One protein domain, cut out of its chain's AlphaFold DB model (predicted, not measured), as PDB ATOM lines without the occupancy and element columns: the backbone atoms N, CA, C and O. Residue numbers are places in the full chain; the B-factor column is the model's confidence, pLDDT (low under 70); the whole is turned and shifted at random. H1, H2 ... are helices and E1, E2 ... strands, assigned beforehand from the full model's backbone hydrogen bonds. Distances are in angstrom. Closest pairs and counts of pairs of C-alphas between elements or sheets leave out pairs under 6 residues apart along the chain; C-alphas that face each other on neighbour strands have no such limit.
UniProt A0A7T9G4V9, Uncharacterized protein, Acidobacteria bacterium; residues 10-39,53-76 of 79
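What this domain is: This is residues 10 to 39 and 53 to 76 of the 79 residues of an uncharacterized protein of Acidobacteria bacterium (UniProt A0A7T9G4V9). The model looks like a small head with one long helical arm: the head holds the two-stranded hairpin of E2 and E3, the short strand E1 and the loops round them, and H1 leaves the head at E1. Residues 23 to 39, of which 23 to 35 belong to H1, stick out free, and this arm makes much of the length of a rod that spans 52 by 22 by 12 A. Without the arm, the head of 37 residues spans 26 by 22 by 13 A. The printed part has 54 residues, with one named helix and three named strands in the order E1, H1, E2, E3; the sheet's order is E2 - E3, antiparallel, and the class is mixed, helices and strands, though only 26 residues, under half, are in named elements. The whole is only just loose, close to extended, with a radius of gyration of the C-alphas of 14.7 A.

How they stand to each other: Begin at the sheet, where E2, residues 64 to 66, and E3, residues 73 to 75, form a hairpin, antiparallel with 159 degrees between their directions. C-alphas 64 and 75 face each other at 4.3 A, and N 65 and O 74 are within hydrogen-bond range at 2.8 A, as are N 74 and O 65 at 2.9 A. Look next at residues 56 to 57, a short antiparallel pairing with residues 65 to 66 of E2. E1, residues 16 to 18, pairs with no named strand, but residues 10 to 11 pair antiparallel with its residues 16 to 17. The closest C-alphas of E1 and E2 are those of Trp 16 and Leu 65, 8.0 A apart. E1 and H1, residues 19 to 35, meet only through their link, which is tight. E3 is apart from both E1 and H1. In H1 every O i to N i+4 pair is within hydrogen-bond range.

Where its parts are: Find C-alpha 64 at (29.626, -35.043, -24.099), where E2 begins; it is 6.6 A long. E3 is 7.1 A long and ends at C-alpha 75, at (33.434, -34.348, -26.000). E1 measures 6.7 A from C-alpha 16 to C-alpha 18. From C-alpha 19 at (38.783, -47.457, -21.103), H1 runs 24.5 A to C-alpha 35 at (44.898, -64.868, -4.975).

The domain as a whole: The two C-alphas farthest apart are those of Glu 39 and Gly 61, at 52.4 A. Residues 40 to 52 are not printed, and C-alphas 39 and 53 are 31.7 A apart across this cut, which falls in the link from H1 to E2. Of the links that are printed whole, E2 to E3 is short with 6 residues, and no link is long. The mean pLDDT of the printed part is 75.5; look for values under 70 at residues 26 to 39, 53 and 60 to 62.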
ATOM      1  N   TYR A  10      35.142 -45.716 -26.020       86.19
ATOM      2  CA  TYR A  10      34.900 -46.412 -27.284       86.19
ATOM      3  C   TYR A  10      33.472 -46.948 -27.332       86.19
ATOM      4  O   TYR A  10      32.862 -47.199 -26.295       86.19
ATOM      5  N   ASN A  11      32.918 -47.074 -28.535       84.19
ATOM      6  CA  ASN A  11      31.577 -47.606 -28.736       84.19
ATOM      7  C   ASN A  11      31.653 -49.116 -29.004       84.19
ATOM      8  O   ASN A  11      32.374 -49.535 -29.906       84.19
ATOM      9  N   GLU A  12      30.905 -49.913 -28.242       83.50
ATOM     10  CA  GLU A  12      30.848 -51.382 -28.374       83.50
ATOM     11  C   GLU A  12      29.558 -51.856 -29.086       83.50
ATOM     12  O   GLU A  12      29.111 -52.989 -28.953       83.50
ATOM     13  N   GLY A  13      28.889 -50.967 -29.823       80.69
ATOM     14  CA  GLY A  13      27.639 -51.239 -30.543       80.69
ATOM     15  C   GLY A  13      26.367 -51.100 -29.699       80.69
ATOM     16  O   GLY A  13      25.334 -50.701 -30.229       80.69
ATOM     17  N   PHE A  14      26.425 -51.350 -28.387       79.94
ATOM     18  CA  PHE A  14      25.293 -51.164 -27.456       79.94
ATOM     19  C   PHE A  14      25.462 -49.982 -26.494       79.94
ATOM     20  O   PHE A  14      24.533 -49.622 -25.772       79.94
ATOM     21  N   GLY A  15      26.640 -49.362 -26.465       84.00
ATOM     22  CA  GLY A  15      26.938 -48.270 -25.552       84.00
ATOM     23  C   GLY A  15      28.375 -47.792 -25.666       84.00
ATOM     24  O   GLY A  15      29.164 -48.312 -26.457       84.00
ATOM     25  N   TRP A  16      28.696 -46.779 -24.868       86.25
ATOM     26  CA  TRP A  16      30.045 -46.244 -24.751       86.25
ATOM     27  C   TRP A  16      30.712 -46.788 -23.493       86.25
ATOM     28  O   TRP A  16      30.173 -46.659 -22.393       86.25
ATOM     29  N   ILE A  17      31.890 -47.374 -23.658       86.12
ATOM     30  CA  ILE A  17      32.684 -47.958 -22.582       86.12
ATOM     31  C   ILE A  17      33.845 -47.030 -22.258       86.12
ATOM     32  O   ILE A  17      34.498 -46.494 -23.153       86.12
ATOM     33  N   CYS A  18      34.096 -46.827 -20.964       87.81
ATOM     34  CA  CYS A  18      35.245 -46.068 -20.494       87.81
ATOM     35  C   CYS A  18      36.462 -46.985 -20.358       87.81
ATOM     36  O   CYS A  18      36.466 -47.885 -19.515       87.81
ATOM     37  N   ARG A  19      37.522 -46.693 -21.117       86.06
ATOM     38  CA  ARG A  19      38.783 -47.457 -21.103       86.06
ATOM     39  C   ARG A  19      39.431 -47.501 -19.718       86.06
ATOM     40  O   ARG A  19      40.044 -48.492 -19.347       86.06
ATOM     41  N   LEU A  20      39.275 -46.432 -18.934       85.50
ATOM     42  CA  LEU A  20      39.843 -46.332 -17.586       85.50
ATOM     43  C   LEU A  20      39.155 -47.284 -16.600       85.50
ATOM     44  O   LEU A  20      39.820 -47.924 -15.788       85.50
ATOM     45  N   CYS A  21      37.823 -47.371 -16.656       82.19
ATOM     46  CA  CYS A  21      37.056 -48.270 -15.795       82.19
ATOM     47  C   CYS A  21      37.239 -49.732 -16.197       82.19
ATOM     48  O   CYS A  21      37.373 -50.577 -15.317       82.19
ATOM     49  N   GLU A  22      37.295 -50.011 -17.498       82.38
ATOM     50  CA  GLU A  22      37.574 -51.350 -18.016       82.38
ATOM     51  C   GLU A  22      38.956 -51.841 -17.556       82.38
ATOM     52  O   GLU A  22      39.044 -52.855 -16.868       82.38
ATOM     53  N   ALA A  23      40.014 -51.052 -17.781       80.38
ATOM     54  CA  ALA A  23      41.368 -51.404 -17.351       80.38
ATOM     55  C   ALA A  23      41.496 -51.589 -15.826       80.38
ATOM     56  O   ALA A  23      42.337 -52.354 -15.349       80.38
ATOM     57  N   ARG A  24      40.680 -50.880 -15.031       75.44
ATOM     58  CA  ARG A  24      40.636 -51.052 -13.571       75.44
ATOM     59  C   ARG A  24      39.941 -52.353 -13.170       75.44
ATOM     60  O   ARG A  24      40.405 -53.009 -12.244       75.44
ATOM     61  N   SER A  25      38.850 -52.702 -13.849       70.56
ATOM     62  CA  SER A  25      38.102 -53.934 -13.590       70.56
ATOM     63  C   SER A  25      38.935 -55.165 -13.941       70.56
ATOM     64  O   SER A  25      39.017 -56.084 -13.130       70.56
ATOM     65  N   ASP A  26      39.643 -55.139 -15.072       66.19
ATOM     66  CA  ASP A  26      40.480 -56.259 -15.514       66.19
ATOM     67  C   ASP A  26      41.608 -56.561 -14.512       66.19
ATOM     68  O   ASP A  26      41.813 -57.705 -14.106       66.19
ATOM     69  N   ARG A  27      42.244 -55.510 -13.975       64.38
ATOM     70  CA  ARG A  27      43.238 -55.626 -12.895       64.38
ATOM     71  C   ARG A  27      42.666 -56.205 -11.606       64.38
ATOM     72  O   ARG A  27      43.344 -56.978 -10.937       64.38
ATOM     73  N   GLU A  28      41.444 -55.834 -11.232       62.88
ATOM     74  CA  GLU A  28      40.806 -56.394 -10.038       62.88
ATOM     75  C   GLU A  28      40.480 -57.882 -10.228       62.88
ATOM     76  O   GLU A  28      40.662 -58.682  -9.307       62.88
ATOM     77  N   VAL A  29      40.052 -58.272 -11.431       62.41
ATOM     78  CA  VAL A  29      39.817 -59.674 -11.795       62.41
ATOM     79  C   VAL A  29      41.124 -60.468 -11.795       62.41
ATOM     80  O   VAL A  29      41.151 -61.577 -11.264       62.41
ATOM     81  N   GLU A  30      42.212 -59.923 -12.339       60.53
ATOM     82  CA  GLU A  30      43.526 -60.576 -12.357       60.53
ATOM     83  C   GLU A  30      44.118 -60.740 -10.947       60.53
ATOM     84  O   GLU A  30      44.589 -61.825 -10.596       60.53
ATOM     85  N   GLU A  31      44.013 -59.718 -10.094       60.47
ATOM     86  CA  GLU A  31      44.422 -59.787  -8.686       60.47
ATOM     87  C   GLU A  31      43.595 -60.820  -7.906       60.47
ATOM     88  O   GLU A  31      44.147 -61.615  -7.140       60.47
ATOM     89  N   LYS A  32      42.271 -60.866  -8.123       58.94
ATOM     90  CA  LYS A  32      41.402 -61.899  -7.534       58.94
ATOM     91  C   LYS A  32      41.785 -63.293  -8.040       58.94
ATOM     92  O   LYS A  32      41.868 -64.215  -7.235       58.94
ATOM     93  N   ARG A  33      42.079 -63.455  -9.336       57.97
ATOM     94  CA  ARG A  33      42.527 -64.730  -9.929       57.97
ATOM     95  C   ARG A  33      43.875 -65.191  -9.381       57.97
ATOM     96  O   ARG A  33      44.018 -66.374  -9.093       57.97
ATOM     97  N   SER A  34      44.827 -64.280  -9.183       56.53
ATOM     98  CA  SER A  34      46.147 -64.605  -8.624       56.53
ATOM     99  C   SER A  34      46.081 -65.020  -7.152       56.53
ATOM    100  O   SER A  34      46.870 -65.851  -6.715       56.53
ATOM    101  N   ARG A  35      45.114 -64.496  -6.386       54.84
ATOM    102  CA  ARG A  35      44.898 -64.868  -4.975       54.84
ATOM    103  C   ARG A  35      44.038 -66.122  -4.792       54.84
ATOM    104  O   ARG A  35      44.124 -66.758  -3.749       54.84
ATOM    105  N   LEU A  36      43.238 -66.495  -5.794       54.16
ATOM    106  CA  LEU A  36      42.382 -67.690  -5.771       54.16
ATOM    107  C   LEU A  36      43.156 -68.996  -6.056       54.16
ATOM    108  O   LEU A  36      42.616 -70.082  -5.881       54.16
ATOM    109  N   MET A  37      44.417 -68.918  -6.488       54.53
ATOM    110  CA  MET A  37      45.238 -70.083  -6.856       54.53
ATOM    111  C   MET A  37      45.968 -70.741  -5.669       54.53
ATOM    112  O   MET A  37      46.856 -71.558  -5.903       54.53
ATOM    113  N   THR A  38      45.632 -70.400  -4.418       56.81
ATOM    114  CA  THR A  38      46.396 -70.892  -3.254       56.81
ATOM    115  C   THR A  38      45.648 -71.888  -2.378       56.81
ATOM    116  O   THR A  38      46.293 -72.814  -1.899       56.81
ATOM    117  N   GLU A  39      44.334 -71.810  -2.172       49.78
ATOM    118  CA  GLU A  39      43.666 -72.717  -1.223       49.78
ATOM    119  C   GLU A  39      42.281 -73.113  -1.731       49.78
ATOM    120  O   GLU A  39      41.519 -72.288  -2.231       49.78
ATOM    121  N   ALA A  53      29.802 -50.026 -16.193       65.12
ATOM    122  CA  ALA A  53      28.904 -48.900 -16.030       65.12
ATOM    123  C   ALA A  53      28.998 -48.047 -17.301       65.12
ATOM    124  O   ALA A  53      29.974 -47.321 -17.507       65.12
ATOM    125  N   LEU A  54      28.004 -48.211 -18.177       77.75
ATOM    126  CA  LEU A  54      27.986 -47.592 -19.494       77.75
ATOM    127  C   LEU A  54      28.086 -46.080 -19.339       77.75
ATOM    128  O   LEU A  54      27.391 -45.474 -18.514       77.75
ATOM    129  N   ALA A  55      28.957 -45.473 -20.138       81.25
ATOM    130  CA  ALA A  55      29.065 -44.033 -20.184       81.25
ATOM    131  C   ALA A  55      27.731 -43.443 -20.650       81.25
ATOM    132  O   ALA A  55      27.077 -43.949 -21.568       81.25
ATOM    133  N   ARG A  56      27.313 -42.375 -19.980       82.56
ATOM    134  CA  ARG A  56      26.050 -41.687 -20.230       82.56
ATOM    135  C   ARG A  56      26.332 -40.390 -20.966       82.56
ATOM    136  O   ARG A  56      27.346 -39.741 -20.733       82.56
ATOM    137  N   TRP A  57      25.414 -39.982 -21.831       83.56
ATOM    138  CA  TRP A  57      25.471 -38.652 -22.427       83.56
ATOM    139  C   TRP A  57      25.151 -37.604 -21.356       83.56
ATOM    140  O   TRP A  57      24.060 -37.606 -20.790       83.56
ATOM    141  N   ALA A  58      26.115 -36.730 -21.068       78.25
ATOM    142  CA  ALA A  58      25.981 -35.651 -20.089       78.25
ATOM    143  C   ALA A  58      25.234 -34.431 -20.647       78.25
ATOM    144  O   ALA A  58      24.780 -33.581 -19.884       78.25
ATOM    145  N   ASP A  59      25.108 -34.337 -21.971       77.88
ATOM    146  CA  ASP A  59      24.460 -33.223 -22.656       77.88
ATOM    147  C   ASP A  59      23.306 -33.701 -23.548       77.88
ATOM    148  O   ASP A  59      23.377 -34.771 -24.159       77.88
ATOM    149  N   ARG A  60      22.251 -32.880 -23.660       67.50
ATOM    150  CA  ARG A  60      21.083 -33.180 -24.511       67.50
ATOM    151  C   ARG A  60      21.430 -33.220 -26.000       67.50
ATOM    152  O   ARG A  60      20.718 -33.869 -26.757       67.50
ATOM    153  N   GLY A  61      22.500 -32.547 -26.414       69.62
ATOM    154  CA  GLY A  61      23.019 -32.574 -27.776       69.62
ATOM    155  C   GLY A  61      23.894 -33.788 -28.088       69.62
ATOM    156  O   GLY A  61      24.489 -33.809 -29.160       69.62
ATOM    157  N   ALA A  62      24.020 -34.764 -27.173       69.00
ATOM    158  CA  ALA A  62      24.891 -35.935 -27.327       69.00
ATOM    159  C   ALA A  62      26.334 -35.556 -27.722       69.00
ATOM    160  O   ALA A  62      27.004 -36.243 -28.487       69.00
ATOM    161  N   GLY A  63      26.808 -34.414 -27.213       80.19
ATOM    162  CA  GLY A  63      28.151 -33.920 -27.487       80.19
ATOM    163  C   GLY A  63      29.170 -34.325 -26.431       80.19
ATOM    164  O   GLY A  63      30.359 -34.226 -26.695       80.19
ATOM    165  N   ILE A  64      28.741 -34.745 -25.234       84.81
ATOM    166  CA  ILE A  64      29.626 -35.043 -24.099       84.81
ATOM    167  C   ILE A  64      29.241 -36.388 -23.487       84.81
ATOM    168  O   ILE A  64      28.103 -36.560 -23.054       84.81
ATOM    169  N   LEU A  65      30.195 -37.313 -23.421       87.44
ATOM    170  CA  LEU A  65      30.089 -38.554 -22.663       87.44
ATOM    171  C   LEU A  65      30.652 -38.361 -21.267       87.44
ATOM    172  O   LEU A  65      31.680 -37.716 -21.099       87.44
ATOM    173  N   GLU A  66      29.993 -38.955 -20.285       88.44
ATOM    174  CA  GLU A  66      30.432 -39.018 -18.900       88.44
ATOM    175  C   GLU A  66      30.442 -40.472 -18.431       88.44
ATOM    176  O   GLU A  66      29.451 -41.194 -18.561       88.44
ATOM    177  N   CYS A  67      31.562 -40.909 -17.860       87.62
ATOM    178  CA  CYS A  67      31.634 -42.192 -17.183       87.62
ATOM    179  C   CYS A  67      31.058 -42.062 -15.764       87.62
ATOM    180  O   CYS A  67      31.651 -41.350 -14.952       87.62
ATOM    181  N   PRO A  68      29.988 -42.787 -15.398       83.56
ATOM    182  CA  PRO A  68      29.474 -42.770 -14.028       83.56
ATOM    183  C   PRO A  68      30.393 -43.488 -13.022       83.56
ATOM    184  O   PRO A  68      30.249 -43.287 -11.822       83.56
ATOM    185  N   GLY A  69      31.328 -44.327 -13.488       81.44
ATOM    186  CA  GLY A  69      32.250 -45.073 -12.625       81.44
ATOM    187  C   GLY A  69      33.424 -44.239 -12.104       81.44
ATOM    188  O   GLY A  69      33.783 -44.347 -10.935       81.44
ATOM    189  N   CYS A  70      34.026 -43.401 -12.954       84.25
ATOM    190  CA  CYS A  70      35.182 -42.567 -12.588       84.25
ATOM    191  C   CYS A  70      34.935 -41.054 -12.687       84.25
ATOM    192  O   CYS A  70      35.758 -40.279 -12.208       84.25
ATOM    193  N   GLY A  71      33.834 -40.619 -13.309       84.81
ATOM    194  CA  GLY A  71      33.508 -39.207 -13.519       84.81
ATOM    195  C   GLY A  71      34.200 -38.546 -14.717       84.81
ATOM    196  O   GLY A  71      34.020 -37.346 -14.922       84.81
ATOM    197  N   THR A  72      34.979 -39.286 -15.518       86.81
ATOM    198  CA  THR A  72      35.617 -38.752 -16.735       86.81
ATOM    199  C   THR A  72      34.564 -38.213 -17.692       86.81
ATOM    200  O   THR A  72      33.570 -38.892 -17.943       86.81
ATOM    201  N   LYS A  73      34.796 -37.022 -18.257       88.00
ATOM    202  CA  LYS A  73      33.927 -36.408 -19.267       88.00
ATOM    203  C   LYS A  73      34.714 -36.099 -20.529       88.00
ATOM    204  O   LYS A  73      35.798 -35.531 -20.438       88.00
ATOM    205  N   GLU A  74      34.165 -36.424 -21.690       86.69
ATOM    206  CA  GLU A  74      34.834 -36.198 -22.970       86.69
ATOM    207  C   GLU A  74      33.850 -35.777 -24.054       86.69
ATOM    208  O   GLU A  74      32.718 -36.256 -24.108       86.69
ATOM    209  N   ARG A  75      34.280 -34.858 -24.924       83.81
ATOM    210  CA  ARG A  75      33.434 -34.348 -26.000       83.81
ATOM    211  C   ARG A  75      33.528 -35.261 -27.221       83.81
ATOM    212  O   ARG A  75      34.580 -35.344 -27.846       83.81
ATOM    213  N   VAL A  76      32.415 -35.875 -27.608       77.38
ATOM    214  CA  VAL A  76      32.305 -36.630 -28.858       77.38
ATOM    215  C   VAL A  76      32.007 -35.640 -29.974       77.38
ATOM    216  O   VAL A  76      30.927 -35.053 -30.039       77.38
TER     217      VAL A  76